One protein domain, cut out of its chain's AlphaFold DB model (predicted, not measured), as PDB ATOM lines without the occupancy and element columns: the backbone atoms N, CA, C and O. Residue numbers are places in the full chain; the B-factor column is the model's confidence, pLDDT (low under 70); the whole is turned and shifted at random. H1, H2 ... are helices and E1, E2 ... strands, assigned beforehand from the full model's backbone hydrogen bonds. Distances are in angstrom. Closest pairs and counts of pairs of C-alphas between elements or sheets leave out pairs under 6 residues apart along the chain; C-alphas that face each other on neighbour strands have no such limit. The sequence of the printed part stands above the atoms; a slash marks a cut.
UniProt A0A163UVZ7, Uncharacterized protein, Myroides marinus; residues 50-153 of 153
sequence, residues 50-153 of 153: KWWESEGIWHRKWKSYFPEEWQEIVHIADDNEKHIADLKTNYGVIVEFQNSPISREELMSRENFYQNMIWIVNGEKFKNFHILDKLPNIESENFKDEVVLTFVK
ATOM      1  N   LYS A  50      35.951  -4.993   9.177       83.56
ATOM      2  CA  LYS A  50      34.833  -5.187   8.245       83.56
ATOM      3  C   LYS A  50      33.873  -3.998   8.225       83.56
ATOM      4  O   LYS A  50      33.145  -3.834   7.254       83.56
ATOM      5  N   TRP A  51      33.877  -3.175   9.272       85.81
ATOM      6  CA  TRP A  51      33.065  -1.958   9.369       85.81
ATOM      7  C   TRP A  51      33.803  -0.717   8.886       85.81
ATOM      8  O   TRP A  51      33.263   0.390   8.935       85.81
ATOM      9  N   TRP A  52      35.038  -0.887   8.406       79.75
ATOM     10  CA  TRP A  52      35.828   0.218   7.906       79.75
ATOM     11  C   TRP A  52      35.220   0.799   6.625       79.75
ATOM     12  O   TRP A  52      35.330   0.224   5.540       79.75
ATOM     13  N   GLU A  53      34.664   2.001   6.734       73.81
ATOM     14  CA  GLU A  53      34.245   2.794   5.584       73.81
ATOM     15  C   GLU A  53      35.254   3.898   5.248       73.81
ATOM     16  O   GLU A  53      36.043   4.374   6.071       73.81
ATOM     17  N   SER A  54      35.237   4.347   3.993       76.06
ATOM     18  CA  SER A  54      35.996   5.529   3.596       76.06
ATOM     19  C   SER A  54      35.461   6.777   4.303       76.06
ATOM     20  O   SER A  54      34.342   7.221   4.045       76.06
ATOM     21  N   GLU A  55      36.290   7.367   5.158       80.62
ATOM     22  CA  GLU A  55      35.926   8.541   5.948       80.62
ATOM     23  C   GLU A  55      35.810   9.807   5.082       80.62
ATOM     24  O   GLU A  55      36.767  10.248   4.436       80.62
ATOM     25  N   GLY A  56      34.621  10.415   5.087       85.44
ATOM     26  CA  GLY A  56      34.344  11.697   4.437       85.44
ATOM     27  C   GLY A  56      34.568  12.910   5.348       85.44
ATOM     28  O   GLY A  56      34.748  12.792   6.558       85.44
ATOM     29  N   ILE A  57      34.477  14.115   4.771       88.88
ATOM     30  CA  ILE A  57      34.650  15.388   5.503       88.88
ATOM     31  C   ILE A  57      33.645  15.526   6.654       88.88
ATOM     32  O   ILE A  57      34.020  15.967   7.737       88.88
ATOM     33  N   TRP A  58      32.383  15.140   6.431       90.31
ATOM     34  CA  TRP A  58      31.336  15.189   7.457       90.31
ATOM     35  C   TRP A  58      31.729  14.359   8.684       90.31
ATOM     36  O   TRP A  58      31.725  14.865   9.802       90.31
ATOM     37  N   HIS A  59      32.171  13.123   8.449       89.69
ATOM     38  CA  HIS A  59      32.552  12.175   9.492       89.69
ATOM     39  C   HIS A  59      33.775  12.656  10.279       89.69
ATOM     40  O   HIS A  59      33.735  12.734  11.506       89.69
ATOM     41  N   ARG A  60      34.817  13.118   9.571       90.94
ATOM     42  CA  ARG A  60      36.012  13.710  10.189       90.94
ATOM     43  C   ARG A  60      35.677  14.929  11.047       90.94
ATOM     44  O   ARG A  60      36.213  15.072  12.144       90.94
ATOM     45  N   LYS A  61      34.826  15.827  10.539       92.56
ATOM     46  CA  LYS A  61      34.431  17.048  11.251       92.56
ATOM     47  C   LYS A  61      33.688  16.706  12.538       92.56
ATOM     48  O   LYS A  61      33.988  17.283  13.576       92.56
ATOM     49  N   TRP A  62      32.776  15.742  12.488       92.69
ATOM     50  CA  TRP A  62      32.044  15.299  13.667       92.69
ATOM     51  C   TRP A  62      32.948  14.712  14.751       92.69
ATOM     52  O   TRP A  62      32.867  15.148  15.898       92.69
ATOM     53  N   LYS A  63      33.886  13.832  14.383       93.62
ATOM     54  CA  LYS A  63      34.904  13.324  15.318       93.62
ATOM     55  C   LYS A  63      35.749  14.438  15.936       93.62
ATOM     56  O   LYS A  63      36.092  14.358  17.109       93.62
ATOM     57  N   SER A  64      36.066  15.489  15.172       93.56
ATOM     58  CA  SER A  64      36.941  16.581  15.632       93.56
ATOM     59  C   SER A  64      36.376  17.436  16.772       93.56
ATOM     60  O   SER A  64      37.136  18.178  17.384       93.56
ATOM     61  N   TYR A  65      35.080  17.327  17.087       95.12
ATOM     62  CA  TYR A  65      34.496  17.991  18.259       95.12
ATOM     63  C   TYR A  65      34.816  17.293  19.585       95.12
ATOM     64  O   TYR A  65      34.501  17.829  20.644       95.12
ATOM     65  N   PHE A  66      35.432  16.111  19.534       95.00
ATOM     66  CA  PHE A  66      35.742  15.298  20.702       95.00
ATOM     67  C   PHE A  66      37.256  15.214  20.927       95.00
ATOM     68  O   PHE A  66      38.022  15.361  19.968       95.00
ATOM     69  N   PRO A  67      37.707  14.946  22.164       95.88
ATOM     70  CA  PRO A  67      39.126  14.781  22.466       95.88
ATOM     71  C   PRO A  67      39.793  13.696  21.603       95.88
ATOM     72  O   PRO A  67      39.175  12.686  21.257       95.88
ATOM     73  N   GLU A  68      41.060  13.889  21.230       94.56
ATOM     74  CA  GLU A  68      41.780  12.966  20.336       94.56
ATOM     75  C   GLU A  68      41.970  11.573  20.945       94.56
ATOM     76  O   GLU A  68      42.023  10.569  20.226       94.56
ATOM     77  N   GLU A  69      42.049  11.497  22.271       95.44
ATOM     78  CA  GLU A  69      42.137  10.259  23.038       95.44
ATOM     79  C   GLU A  69      40.878   9.393  22.928       95.44
ATOM     80  O   GLU A  69      40.950   8.202  23.211       95.44
ATOM     81  N   TRP A  70      39.746   9.958  22.499       96.94
ATOM     82  CA  TRP A  70      38.508   9.205  22.289       96.94
ATOM     83  C   TRP A  70      38.345   8.740  20.849       96.94
ATOM     84  O   TRP A  70      37.603   7.797  20.610       96.94
ATOM     85  N   GLN A  71      39.012   9.378  19.888       96.25
ATOM     86  CA  GLN A  71      38.813   9.125  18.456       96.25
ATOM     87  C   GLN A  71      39.486   7.835  17.985       96.25
ATOM     88  O   GLN A  71      40.634   7.596  18.337       96.25
ATOM     89  N   GLU A  72      38.841   7.057  17.112       94.56
ATOM     90  CA  GLU A  72      39.416   5.843  16.497       94.56
ATOM     91  C   GLU A  72      40.057   4.894  17.529       94.56
ATOM     92  O   GLU A  72      41.265   4.643  17.510       94.56
ATOM     93  N   ILE A  73      39.254   4.401  18.472       95.00
ATOM     94  CA  ILE A  73      39.724   3.511  19.538       95.00
ATOM     95  C   ILE A  73      39.310   2.082  19.233       95.00
ATOM     96  O   ILE A  73      38.143   1.796  18.985       95.00
ATOM     97  N   VAL A  74      40.276   1.166  19.293       94.94
ATOM     98  CA  VAL A  74      40.010  -0.260  19.100       94.94
ATOM     99  C   VAL A  74      39.190  -0.778  20.278       94.94
ATOM    100  O   VAL A  74      39.616  -0.725  21.434       94.94
ATOM    101  N   HIS A  75      38.003  -1.281  19.974       94.88
ATOM    102  CA  HIS A  75      37.183  -2.059  20.879       94.88
ATOM    103  C   HIS A  75      37.422  -3.541  20.594       94.88
ATOM    104  O   HIS A  75      37.472  -3.942  19.434       94.88
ATOM    105  N   ILE A  76      37.587  -4.337  21.648       93.44
ATOM    106  CA  ILE A  76      37.795  -5.783  21.563       93.44
ATOM    107  C   ILE A  76      36.707  -6.425  22.420       93.44
ATOM    108  O   ILE A  76      36.603  -6.081  23.597       93.44
ATOM    109  N   ALA A  77      35.901  -7.292  21.817       90.19
ATOM    110  CA  ALA A  77      34.879  -8.067  22.507       90.19
ATOM    111  C   ALA A  77      35.472  -9.319  23.173       90.19
ATOM    112  O   ALA A  77      36.631  -9.683  22.951       90.19
ATOM    113  N   ASP A  78      34.665  -9.994  23.991       89.38
ATOM    114  CA  ASP A  78      35.078 -11.174  24.766       89.38
ATOM    115  C   ASP A  78      35.501 -12.363  23.887       89.38
ATOM    116  O   ASP A  78      36.324 -13.186  24.291       89.38
ATOM    117  N   ASP A  79      34.968 -12.449  22.669       89.94
ATOM    118  CA  ASP A  79      35.314 -13.458  21.664       89.94
ATOM    119  C   ASP A  79      36.530 -13.072  20.801       89.94
ATOM    120  O   ASP A  79      36.876 -13.781  19.852       89.94
ATOM    121  N   ASN A  80      37.211 -11.978  21.159       89.50
ATOM    122  CA  ASN A  80      38.371 -11.419  20.472       89.50
ATOM    123  C   ASN A  80      38.056 -10.835  19.076       89.50
ATOM    124  O   ASN A  80      38.987 -10.513  18.325       89.50
ATOM    125  N   GLU A  81      36.774 -10.649  18.731       91.81
ATOM    126  CA  GLU A  81      36.367  -9.760  17.641       91.81
ATOM    127  C   GLU A  81      36.747  -8.317  17.988       91.81
ATOM    128  O   GLU A  81      36.713  -7.890  19.146       91.81
ATOM    129  N   LYS A  82      37.188  -7.557  16.983       92.69
ATOM    130  CA  LYS A  82      37.716  -6.214  17.189       92.69
ATOM    131  C   LYS A  82      37.352  -5.274  16.058       92.69
ATOM    132  O   LYS A  82      37.523  -5.602  14.887       92.69
ATOM    133  N   HIS A  83      36.930  -4.082  16.457       94.75
ATOM    134  CA  HIS A  83      36.490  -3.008  15.579       94.75
ATOM    135  C   HIS A  83      37.029  -1.669  16.072       94.75
ATOM    136  O   HIS A  83      37.293  -1.487  17.264       94.75
ATOM    137  N   ILE A  84      37.234  -0.731  15.156       94.31
ATOM    138  CA  ILE A  84      37.635   0.632  15.493       94.31
ATOM    139  C   ILE A  84      36.365   1.448  15.719       94.31
ATOM    140  O   ILE A  84      35.664   1.770  14.764       94.31
ATOM    141  N   ALA A  85      36.107   1.820  16.970       95.19
ATOM    142  CA  ALA A  85      35.036   2.747  17.288       95.19
ATOM    143  C   ALA A  85      35.396   4.153  16.805       95.19
ATOM    144  O   ALA A  85      36.525   4.619  17.006       95.19
ATOM    145  N   ASP A  86      34.428   4.859  16.228       95.19
ATOM    146  CA  ASP A  86      34.593   6.255  15.836       95.19
ATOM    147  C   ASP A  86      34.997   7.123  17.030       95.19
ATOM    148  O   ASP A  86      35.961   7.894  16.934       95.19
ATOM    149  N   LEU A  87      34.284   6.951  18.150       96.12
ATOM    150  CA  LEU A  87      34.644   7.464  19.466       96.12
ATOM    151  C   LEU A  87      34.423   6.409  20.553       96.12
ATOM    152  O   LEU A  87      33.419   5.699  20.556       96.12
ATOM    153  N   LYS A  88      35.309   6.399  21.549       96.94
ATOM    154  CA  LYS A  88      35.125   5.691  22.819       96.94
ATOM    155  C   LYS A  88      35.494   6.613  23.970       96.94
ATOM    156  O   LYS A  88      36.647   7.023  24.092       96.94
ATOM    157  N   THR A  89      34.521   6.942  24.813       95.06
ATOM    158  CA  THR A  89      34.757   7.805  25.976       95.06
ATOM    159  C   THR A  89      35.529   7.063  27.067       95.06
ATOM    160  O   THR A  89      35.571   5.830  27.114       95.06
ATOM    161  N   ASN A  90      36.092   7.814  28.014       93.38
ATOM    162  CA  ASN A  90      36.702   7.260  29.226       93.38
ATOM    163  C   ASN A  90      35.698   6.528  30.142       93.38
ATOM    164  O   ASN A  90      36.120   5.774  31.014       93.38
ATOM    165  N   TYR A  91      34.391   6.719  29.932       90.75
ATOM    166  CA  TYR A  91      33.317   6.000  30.626       90.75
ATOM    167  C   TYR A  91      32.854   4.740  29.876       90.75
ATOM    168  O   TYR A  91      31.921   4.073  30.309       90.75
ATOM    169  N   GLY A  92      33.489   4.404  28.747       90.94
ATOM    170  CA  GLY A  92      33.164   3.210  27.966       90.94
ATOM    171  C   GLY A  92      31.943   3.352  27.055       90.94
ATOM    172  O   GLY A  92      31.490   2.344  26.523       90.94
ATOM    173  N   VAL A  93      31.431   4.571  26.852       94.50
ATOM    174  CA  VAL A  93      30.371   4.839  25.867       94.50
ATOM    175  C   VAL A  93      30.991   4.895  24.476       94.50
ATOM    176  O   VAL A  93      31.963   5.626  24.254       94.50
ATOM    177  N   ILE A  94      30.423   4.135  23.548       96.44
ATOM    178  CA  ILE A  94      30.785   4.158  22.131       96.44
ATOM    179  C   ILE A  94      29.908   5.177  21.411       96.44
ATOM    180  O   ILE A  94      28.707   5.239  21.652       96.44
ATOM    181  N   VAL A  95      30.485   5.982  20.524       95.31
ATOM    182  CA  VAL A  95      29.699   6.853  19.642       95.31
ATOM    183  C   VAL A  95      30.100   6.574  18.210       95.31
ATOM    184  O   VAL A  95      31.267   6.736  17.870       95.31
ATOM    185  N   GLU A  96      29.124   6.190  17.392       94.81
ATOM    186  CA  GLU A  96      29.284   5.918  15.963       94.81
ATOM    187  C   GLU A  96      28.541   6.979  15.148       94.81
ATOM    188  O   GLU A  96      27.402   7.354  15.457       94.81
ATOM    189  N   PHE A  97      29.180   7.471  14.090       92.31
ATOM    190  CA  PHE A  97      28.600   8.477  13.212       92.31
ATOM    191  C   PHE A  97      28.183   7.862  11.883       92.31
ATOM    192  O   PHE A  97      29.009   7.317  11.155       92.31
ATOM    193  N   GLN A  98      26.927   8.067  11.491       90.44
ATOM    194  CA  GLN A  98      26.398   7.491  10.261       90.44
ATOM    195  C   GLN A  98      25.947   8.566   9.270       90.44
ATOM    196  O   GLN A  98      24.970   9.276   9.498       90.44
ATOM    197  N   ASN A  99      26.640   8.674   8.132       88.69
ATOM    198  CA  ASN A  99      26.311   9.643   7.075       88.69
ATOM    199  C   ASN A  99      25.467   9.055   5.929       88.69
ATOM    200  O   ASN A  99      24.735   9.772   5.241       88.69
ATOM    201  N   SER A 100      25.629   7.758   5.674       85.25
ATOM    202  CA  SER A 100      24.982   7.030   4.579       85.25
ATOM    203  C   SER A 100      23.950   6.048   5.132       85.25
ATOM    204  O   SER A 100      24.041   5.678   6.298       85.25
ATOM    205  N   PRO A 101      22.962   5.598   4.342       85.00
ATOM    206  CA  PRO A 101      22.078   4.522   4.778       85.00
ATOM    207  C   PRO A 101      22.883   3.287   5.197       85.00
ATOM    208  O   PRO A 101      23.792   2.881   4.479       85.00
ATOM    209  N   ILE A 102      22.528   2.708   6.340       87.38
ATOM    210  CA  ILE A 102      23.067   1.449   6.857       87.38
ATOM    211  C   ILE A 102      21.935   0.419   6.882       87.38
ATOM    212  O   ILE A 102      20.768   0.778   7.074       87.38
ATOM    213  N   SER A 103      22.256  -0.849   6.628       89.56
ATOM    214  CA  SER A 103      21.260  -1.922   6.701       89.56
ATOM    215  C   SER A 103      20.797  -2.132   8.145       89.56
ATOM    216  O   SER A 103      21.522  -1.834   9.096       89.56
ATOM    217  N   ARG A 104      19.582  -2.659   8.324       88.25
ATOM    218  CA  ARG A 104      19.069  -2.962   9.667       88.25
ATOM    219  C   ARG A 104      19.909  -4.048  10.334       88.25
ATOM    220  O   ARG A 104      20.152  -3.983  11.531       88.25
ATOM    221  N   GLU A 105      20.346  -5.024   9.551       91.94
ATOM    222  CA  GLU A 105      21.173  -6.141   9.987       91.94
ATOM    223  C   GLU A 105      22.520  -5.647  10.523       91.94
ATOM    224  O   GLU A 105      22.953  -6.078  11.588       91.94
ATOM    225  N   GLU A 106      23.155  -4.698   9.831       91.69
ATOM    226  CA  GLU A 106      24.425  -4.129  10.278       91.69
ATOM    227  C   GLU A 106      24.261  -3.209  11.490       91.69
ATOM    228  O   GLU A 106      25.071  -3.275  12.412       91.69
ATOM    229  N   LEU A 107      23.186  -2.415  11.544       91.50
ATOM    230  CA  LEU A 107      22.859  -1.600  12.717       91.50
ATOM    231  C   LEU A 107      22.678  -2.479  13.964       91.50
ATOM    232  O   LEU A 107      23.320  -2.232  14.980       91.50
ATOM    233  N   MET A 108      21.894  -3.558  13.858       92.19
ATOM    234  CA  MET A 108      21.707  -4.522  14.949       92.19
ATOM    235  C   MET A 108      23.003  -5.251  15.318       92.19
ATOM    236  O   MET A 108      23.242  -5.506  16.495       92.19
ATOM    237  N   SER A 109      23.842  -5.585  14.332       94.06
ATOM    238  CA  SER A 109      25.145  -6.214  14.571       94.06
ATOM    239  C   SER A 109      26.055  -5.311  15.408       94.06
ATOM    240  O   SER A 109      26.585  -5.741  16.431       94.06
ATOM    241  N   ARG A 110      26.163  -4.028  15.035       94.62
ATOM    242  CA  ARG A 110      26.974  -3.037  15.758       94.62
ATOM    243  C   ARG A 110      26.427  -2.752  17.156       94.62
ATOM    244  O   ARG A 110      27.205  -2.700  18.104       94.62
ATOM    245  N   GLU A 111      25.108  -2.640  17.307       93.69
ATOM    246  CA  GLU A 111      24.461  -2.476  18.618       93.69
ATOM    247  C   GLU A 111      24.708  -3.676  19.533       93.69
ATOM    248  O   GLU A 111      25.053  -3.502  20.700       93.69
ATOM    249  N   ASN A 112      24.602  -4.897  19.004       92.62
ATOM    250  CA  ASN A 112      24.881  -6.103  19.774       92.62
ATOM    251  C   ASN A 112      26.374  -6.265  20.103       92.62
ATOM    252  O   ASN A 112      26.716  -6.844  21.130       92.62
ATOM    253  N   PHE A 113      27.274  -5.767  19.262       94.75
ATOM    254  CA  PHE A 113      28.704  -5.797  19.552       94.75
ATOM    255  C   PHE A 113      29.089  -4.772  20.625       94.75
ATOM    256  O   PHE A 113      29.710  -5.125  21.624       94.75
ATOM    257  N   TYR A 114      28.704  -3.504  20.451       93.88
ATOM    258  CA  TYR A 114      29.140  -2.428  21.342       93.88
ATOM    259  C   TYR A 114      28.326  -2.318  22.633       93.88
ATOM    260  O   TYR A 114      28.865  -1.847  23.636       93.88
ATOM    261  N   GLN A 115      27.057  -2.738  22.618       90.19
ATOM    262  CA  GLN A 115      26.091  -2.648  23.719       90.19
ATOM    263  C   GLN A 115      25.828  -1.202  24.187       90.19
ATOM    264  O   GLN A 115      24.783  -0.626  23.896       90.19
ATOM    265  N   ASN A 116      26.779  -0.587  24.893       91.19
ATOM    266  CA  ASN A 116      26.692   0.779  25.405       91.19
ATOM    267  C   ASN A 116      27.129   1.798  24.341       91.19
ATOM    268  O   ASN A 116      28.257   2.305  24.375       91.19
ATOM    269  N   MET A 117      26.246   2.075  23.377       93.19
ATOM    270  CA  MET A 117      26.553   2.965  22.258       93.19
ATOM    271  C   MET A 117      25.496   4.031  21.965       93.19
ATOM    272  O   MET A 117      24.313   3.874  22.260       93.19
ATOM    273  N   ILE A 118      25.943   5.111  21.324       92.25
ATOM    274  CA  ILE A 118      25.128   6.211  20.817       92.25
ATOM    275  C   ILE A 118      25.369   6.343  19.313       92.25
ATOM    276  O   ILE A 118      26.509   6.392  18.849       92.25
ATOM    277  N   TRP A 119      24.286   6.476  18.554       91.56
ATOM    278  CA  TRP A 119      24.342   6.834  17.141       91.56
ATOM    279  C   TRP A 119      24.182   8.340  16.948       91.56
ATOM    280  O   TRP A 119      23.233   8.943  17.457       91.56
ATOM    281  N   ILE A 120      25.061   8.931  16.140       90.50
ATOM    282  CA  ILE A 120      24.887  10.281  15.595       90.50
ATOM    283  C   ILE A 120      24.706  10.157  14.085       90.50
ATOM    284  O   ILE A 120      25.640   9.867  13.340       90.50
ATOM    285  N   VAL A 121      23.481  10.378  13.618       87.38
ATOM    286  CA  VAL A 121      23.110  10.143  12.218       87.38
ATOM    287  C   VAL A 121      22.961  11.468  11.476       87.38
ATOM    288  O   VAL A 121      22.325  12.397  11.982       87.38
ATOM    289  N   ASN A 122      23.502  11.559  10.255       86.81
ATOM    290  CA  ASN A 122      23.251  12.696   9.374       86.81
ATOM    291  C   ASN A 122      21.779  12.709   8.939       86.81
ATOM    292  O   ASN A 122      21.368  11.960   8.049       86.81
ATOM    293  N   GLY A 123      21.001  13.608   9.540       82.31
ATOM    294  CA  GLY A 123      19.583  13.782   9.255       82.31
ATOM    295  C   GLY A 123      19.268  14.489   7.931       82.31
ATOM    296  O   GLY A 123      18.119  14.438   7.500       82.31
ATOM    297  N   GLU A 124      20.232  15.131   7.256       81.69
ATOM    298  CA  GLU A 124      19.966  16.006   6.096       81.69
ATOM    299  C   GLU A 124      19.213  15.301   4.959       81.69
ATOM    300  O   GLU A 124      18.396  15.911   4.265       81.69
ATOM    301  N   LYS A 125      19.483  14.006   4.758       73.19
ATOM    302  CA  LYS A 125      18.868  13.199   3.694       73.19
ATOM    303  C   LYS A 125      17.579  12.505   4.133       73.19
ATOM    304  O   LYS A 125      16.867  11.970   3.279       73.19
ATOM    305  N   PHE A 126      17.271  12.497   5.429       71.50
ATOM    306  CA  PHE A 126      16.073  11.849   5.946       71.50
ATOM    307  C   PHE A 126      14.843  12.701   5.638       71.50
ATOM    308  O   PHE A 126      14.754  13.880   5.976       71.50
ATOM    309  N   LYS A 127      13.859  12.070   5.000       69.94
ATOM    310  CA  LYS A 127      12.515  12.619   4.825       69.94
ATOM    311  C   LYS A 127      11.583  11.860   5.764       69.94
ATOM    312  O   LYS A 127      11.690  10.643   5.851       69.94
ATOM    313  N   ASN A 128      10.662  12.567   6.416       68.06
ATOM    314  CA  ASN A 128       9.604  11.983   7.254       68.06
ATOM    315  C   ASN A 128      10.114  11.153   8.450       68.06
ATOM    316  O   ASN A 128       9.784   9.977   8.572       68.06
ATOM    317  N   PHE A 129      10.894  11.760   9.348       68.50
ATOM    318  CA  PHE A 129      11.200  11.160  10.651       68.50
ATOM    319  C   PHE A 129      10.385  11.825  11.764       68.50
ATOM    320  O   PHE A 129      10.021  13.000  11.674       68.50
ATOM    321  N   HIS A 130      10.120  11.063  12.821       68.25
ATOM    322  CA  HIS A 130       9.517  11.566  14.046       68.25
ATOM    323  C   HIS A 130      10.597  11.651  15.117       68.25
ATOM    324  O   HIS A 130      11.292  10.672  15.383       68.25
ATOM    325  N   ILE A 131      10.738  12.825  15.727       70.31
ATOM    326  CA  ILE A 131      11.537  12.974  16.941       70.31
ATOM    327  C   ILE A 131      10.683  12.402  18.070       70.31
ATOM    328  O   ILE A 131       9.634  12.966  18.381       70.31
ATOM    329  N   LEU A 132      11.094  11.252  18.603       70.50
ATOM    330  CA  LEU A 132      10.371  10.568  19.675       70.50
ATOM    331  C   LEU A 132      10.578  11.272  21.011       70.50
ATOM    332  O   LEU A 132       9.620  11.470  21.749       70.50
ATOM    333  N   ASP A 133      11.814  11.693  21.270       65.12
ATOM    334  CA  ASP A 133      12.171  12.432  22.468       65.12
ATOM    335  C   ASP A 133      13.274  13.450  22.169       65.12
ATOM    336  O   ASP A 133      14.001  13.333  21.175       65.12
ATOM    337  N   LYS A 134      13.377  14.479  23.006       67.19
ATOM    338  CA  LYS A 134      14.483  15.439  22.964       67.19
ATOM    339  C   LYS A 134      15.442  15.113  24.094       67.19
ATOM    340  O   LYS A 134      15.006  14.768  25.184       67.19
ATOM    341  N   LEU A 135      16.738  15.311  23.848       64.69
ATOM    342  CA  LEU A 135      17.725  15.320  24.925       64.69
ATOM    343  C   LEU A 135      17.218  16.221  26.067       64.69
ATOM    344  O   LEU A 135      16.831  17.367  25.790       64.69
ATOM    345  N   PRO A 136      17.201  15.733  27.320       66.69
ATOM    346  CA  PRO A 136      16.865  16.577  28.452       66.69
ATOM    347  C   PRO A 136      17.836  17.756  28.499       66.69
ATOM    348  O   PRO A 136      18.996  17.649  28.091       66.69
ATOM    349  N   ASN A 137      17.356  18.908  28.972       63.78
ATOM    350  CA  ASN A 137      18.226  20.064  29.135       63.78
ATOM    351  C   ASN A 137      19.375  19.673  30.079       63.78
ATOM    352  O   ASN A 137      19.126  19.292  31.226       63.78
ATOM    353  N   ILE A 138      20.610  19.779  29.583       63.59
ATOM    354  CA  ILE A 138      21.833  19.448  30.322       63.59
ATOM    355  C   ILE A 138      21.974  20.295  31.595       63.59
ATOM    356  O   ILE A 138      22.615  19.873  32.549       63.59
ATOM    357  N   GLU A 139      21.340  21.468  31.626       68.56
ATOM    358  CA  GLU A 139      21.320  22.367  32.783       68.56
ATOM    359  C   GLU A 139      20.167  22.073  33.760       68.56
ATOM    360  O   GLU A 139      19.998  22.787  34.746       68.56
ATOM    361  N   SER A 140      19.335  21.057  33.504       69.25
ATOM    362  CA  SER A 140      18.230  20.711  34.403       69.25
ATOM    363  C   SER A 140      18.687  19.814  35.554       69.25
ATOM    364  O   SER A 140      19.426  18.853  35.360       69.25
ATOM    365  N   GLU A 141      18.164  20.066  36.757       61.91
ATOM    366  CA  GLU A 141      18.449  19.276  37.971       61.91
ATOM    367  C   GLU A 141      18.016  17.795  37.871       61.91
ATOM    368  O   GLU A 141      18.380  16.982  38.718       61.91
ATOM    369  N   ASN A 142      17.259  17.430  36.829       55.84
ATOM    370  CA  ASN A 142      16.744  16.081  36.580       55.84
ATOM    371  C   ASN A 142      17.559  15.287  35.545       55.84
ATOM    372  O   ASN A 142      17.118  14.207  35.152       55.84
ATOM    373  N   PHE A 143      18.715  15.783  35.091       49.56
ATOM    374  CA  PHE A 143      19.578  15.033  34.180       49.56
ATOM    375  C   PHE A 143      20.131  13.784  34.891       49.56
ATOM    376  O   PHE A 143      21.032  13.864  35.726       49.56
ATOM    377  N   LYS A 144      19.547  12.623  34.590       48.22
ATOM    378  CA  LYS A 144      20.062  11.293  34.936       48.22
ATOM    379  C   LYS A 144      20.426  10.592  33.636       48.22
ATOM    380  O   LYS A 144      19.747  10.810  32.640       48.22
ATOM    381  N   ASP A 145      21.502   9.808  33.660       42.91
ATOM    382  CA  ASP A 145      22.118   9.171  32.492       42.91
ATOM    383  C   ASP A 145      21.104   8.342  31.671       42.91
ATOM    384  O   ASP A 145      20.896   7.158  31.924       42.91
ATOM    385  N   GLU A 146      20.461   8.967  30.684       42.00
ATOM    386  CA  GLU A 146      19.588   8.312  29.710       42.00
ATOM    387  C   GLU A 146      20.244   8.364  28.323       42.00
ATOM    388  O   GLU A 146      20.726   9.403  27.864       42.00
ATOM    389  N   VAL A 147      20.290   7.208  27.657       41.03
ATOM    390  CA  VAL A 147      20.824   7.032  26.300       41.03
ATOM    391  C   VAL A 147      19.843   7.649  25.303       41.03
ATOM    392  O   VAL A 147      18.710   7.189  25.185       41.03
ATOM    393  N   VAL A 148      20.272   8.675  24.560       44.41
ATOM    394  CA  VAL A 148      19.420   9.373  23.584       44.41
ATOM    395  C   VAL A 148      20.001   9.281  22.176       44.41
ATOM    396  O   VAL A 148      21.105   9.752  21.897       44.41
ATOM    397  N   LEU A 149      19.208   8.723  21.259       39.28
ATOM    398  CA  LEU A 149      19.457   8.768  19.818       39.28
ATOM    399  C   LEU A 149      19.210  10.195  19.314       39.28
ATOM    400  O   LEU A 149      18.081  10.684  19.352       39.28
ATOM    401  N   THR A 150      20.258  10.871  18.837       43.47
ATOM    402  CA  THR A 150      20.158  12.262  18.370       43.47
ATOM    403  C   THR A 150      20.342  12.344  16.858       43.47
ATOM    404  O   THR A 150      21.384  11.978  16.316       43.47
ATOM    405  N   PHE A 151      19.340  12.899  16.173       40.25
ATOM    406  CA  PHE A 151      19.458  13.343  14.784       40.25
ATOM    407  C   PHE A 151      19.875  14.813  14.788       40.25
ATOM    408  O   PHE A 151      19.105  15.670  15.224       40.25
ATOM    409  N   VAL A 152      21.087  15.115  14.317       37.62
ATOM    410  CA  VAL A 152      21.539  16.504  14.154       37.62
ATOM    411  C   VAL A 152      21.297  16.935  12.709       37.62
ATOM    412  O   VAL A 152      21.642  16.209  11.774       37.62
ATOM    413  N   LYS A 153      20.658  18.097  12.548       42.69
ATOM    414  CA  LYS A 153      20.426  18.766  11.265       42.69
ATOM    415  C   LYS A 153      21.504  19.812  11.007       42.69
ATOM    416  O   LYS A 153      21.925  20.458  11.990       42.69
TER     417      LYS A 153
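AT A GLANCE: This is residues 50 to 153 of the 153 residues of an uncharacterized protein of Myroides marinus (UniProt A0A163UVZ7). A strongly twisted sheet of five strands has one helix on each face, H1 on one and H2 on the other, while a long loop without named elements, residues 123 to 149, swings away beyond E4 and returns to add the short edge strand E5. E3 and E4 lie nearest the middle, the hairpin of E1 and E2 makes one end of the sheet, and residues 137 to 142 of the loop stick out. The printed part has 104 residues, with two named helices and five named strands in the order H1 E1 E2 E3 H2 E4 E5; the sheet is mixed and runs E1 E2 E3 E4 E5. The class is mixed, helices and strands, with 45 residues, under half, in named elements. The whole is compact, with a radius of gyration of the C-alphas of 14.5 A, and spans 39 by 33 by 26 A.

IN THESE COORDINATES: The printed part begins at Lys 50, C-alpha at (34.833, -5.187, 8.245). H1, residues 57 to 63, starts with C-alpha 57 at (34.650, 15.388, 5.503) and is 10.0 A long from first to last C-alpha. E1, residues 71 to 76, measures 15.3 A, and E2, residues 82 to 88, 13.4 A. E3, residues 94 to 98, measures 13.1 A. H2, residues 104 to 114, is the longest helix by residues and measures 15.4 A. E4, residues 117 to 122, measures 16.5 A. E5, residues 150 to 152, measures 6.1 A and ends with C-alpha 152 at (21.539, 16.504, 14.154).

HOW THE PARTS SIT: E1, an edge strand, is antiparallel to E2 at 143 degrees; the two form a hairpin, with N 75 and O 83 2.8 A apart and N 85 and O 73 2.9 A apart, both within hydrogen-bond range. E2 and E3 form a second hairpin, with N 95 and O 87 at 2.9 A. E1, E2 and E3 make a meander, each strand the antiparallel neighbour of the one before. The pairing of E2 is staggered, with E1 over residues 82 to 87 and with E3 over 87 to 88. E3 and E4 are parallel at 20 degrees, with N 118 and O 94 at 2.8 A and N 96 and O 118 at 3.0 A. E3, H2 and E4 make a strand-helix-strand unit, two parallel neighbour strands with a helix between them in the chain, and its crossover is right-handed. E5, the other edge strand, is parallel to E4 at 26 degrees; C-alphas 121 and 151 face each other at 5.5 A, but no backbone N and O of this pair are within hydrogen-bond range. H1 is on the sheet at a height of 5.8 A, beside the strands and over none of them; the closest C-alphas of H1 and E3 are those of His 59 and Phe 97, 6.6 A apart. H2 is on the opposite face at a height of 10.1 A, over E3 and along the strands, at 7 degrees to E3 on the local plane. Its line rises 39 degrees out of that plane, only just short of standing up from the sheet. The closest C-alphas of H2 and E3 are those of Tyr 114 and Ile 94, at 6.8 A. H1 and H2 are apart. In both helices every O i to N i+4 pair is within hydrogen-bond range.

THE WHOLE: The two C-alphas farthest apart are those of Lys 50 and Glu 141, 41.8 A. The printed part has no cut and ends at Lys 153, the chain's last residue. The link from E4 to E5, 27 residues, is long, and its residues 137 to 142 stand free. The mean pLDDT of the printed part is 81.8; residues 127 to 130 and 133 to 153 are under 70, and E5 has a mean of 40.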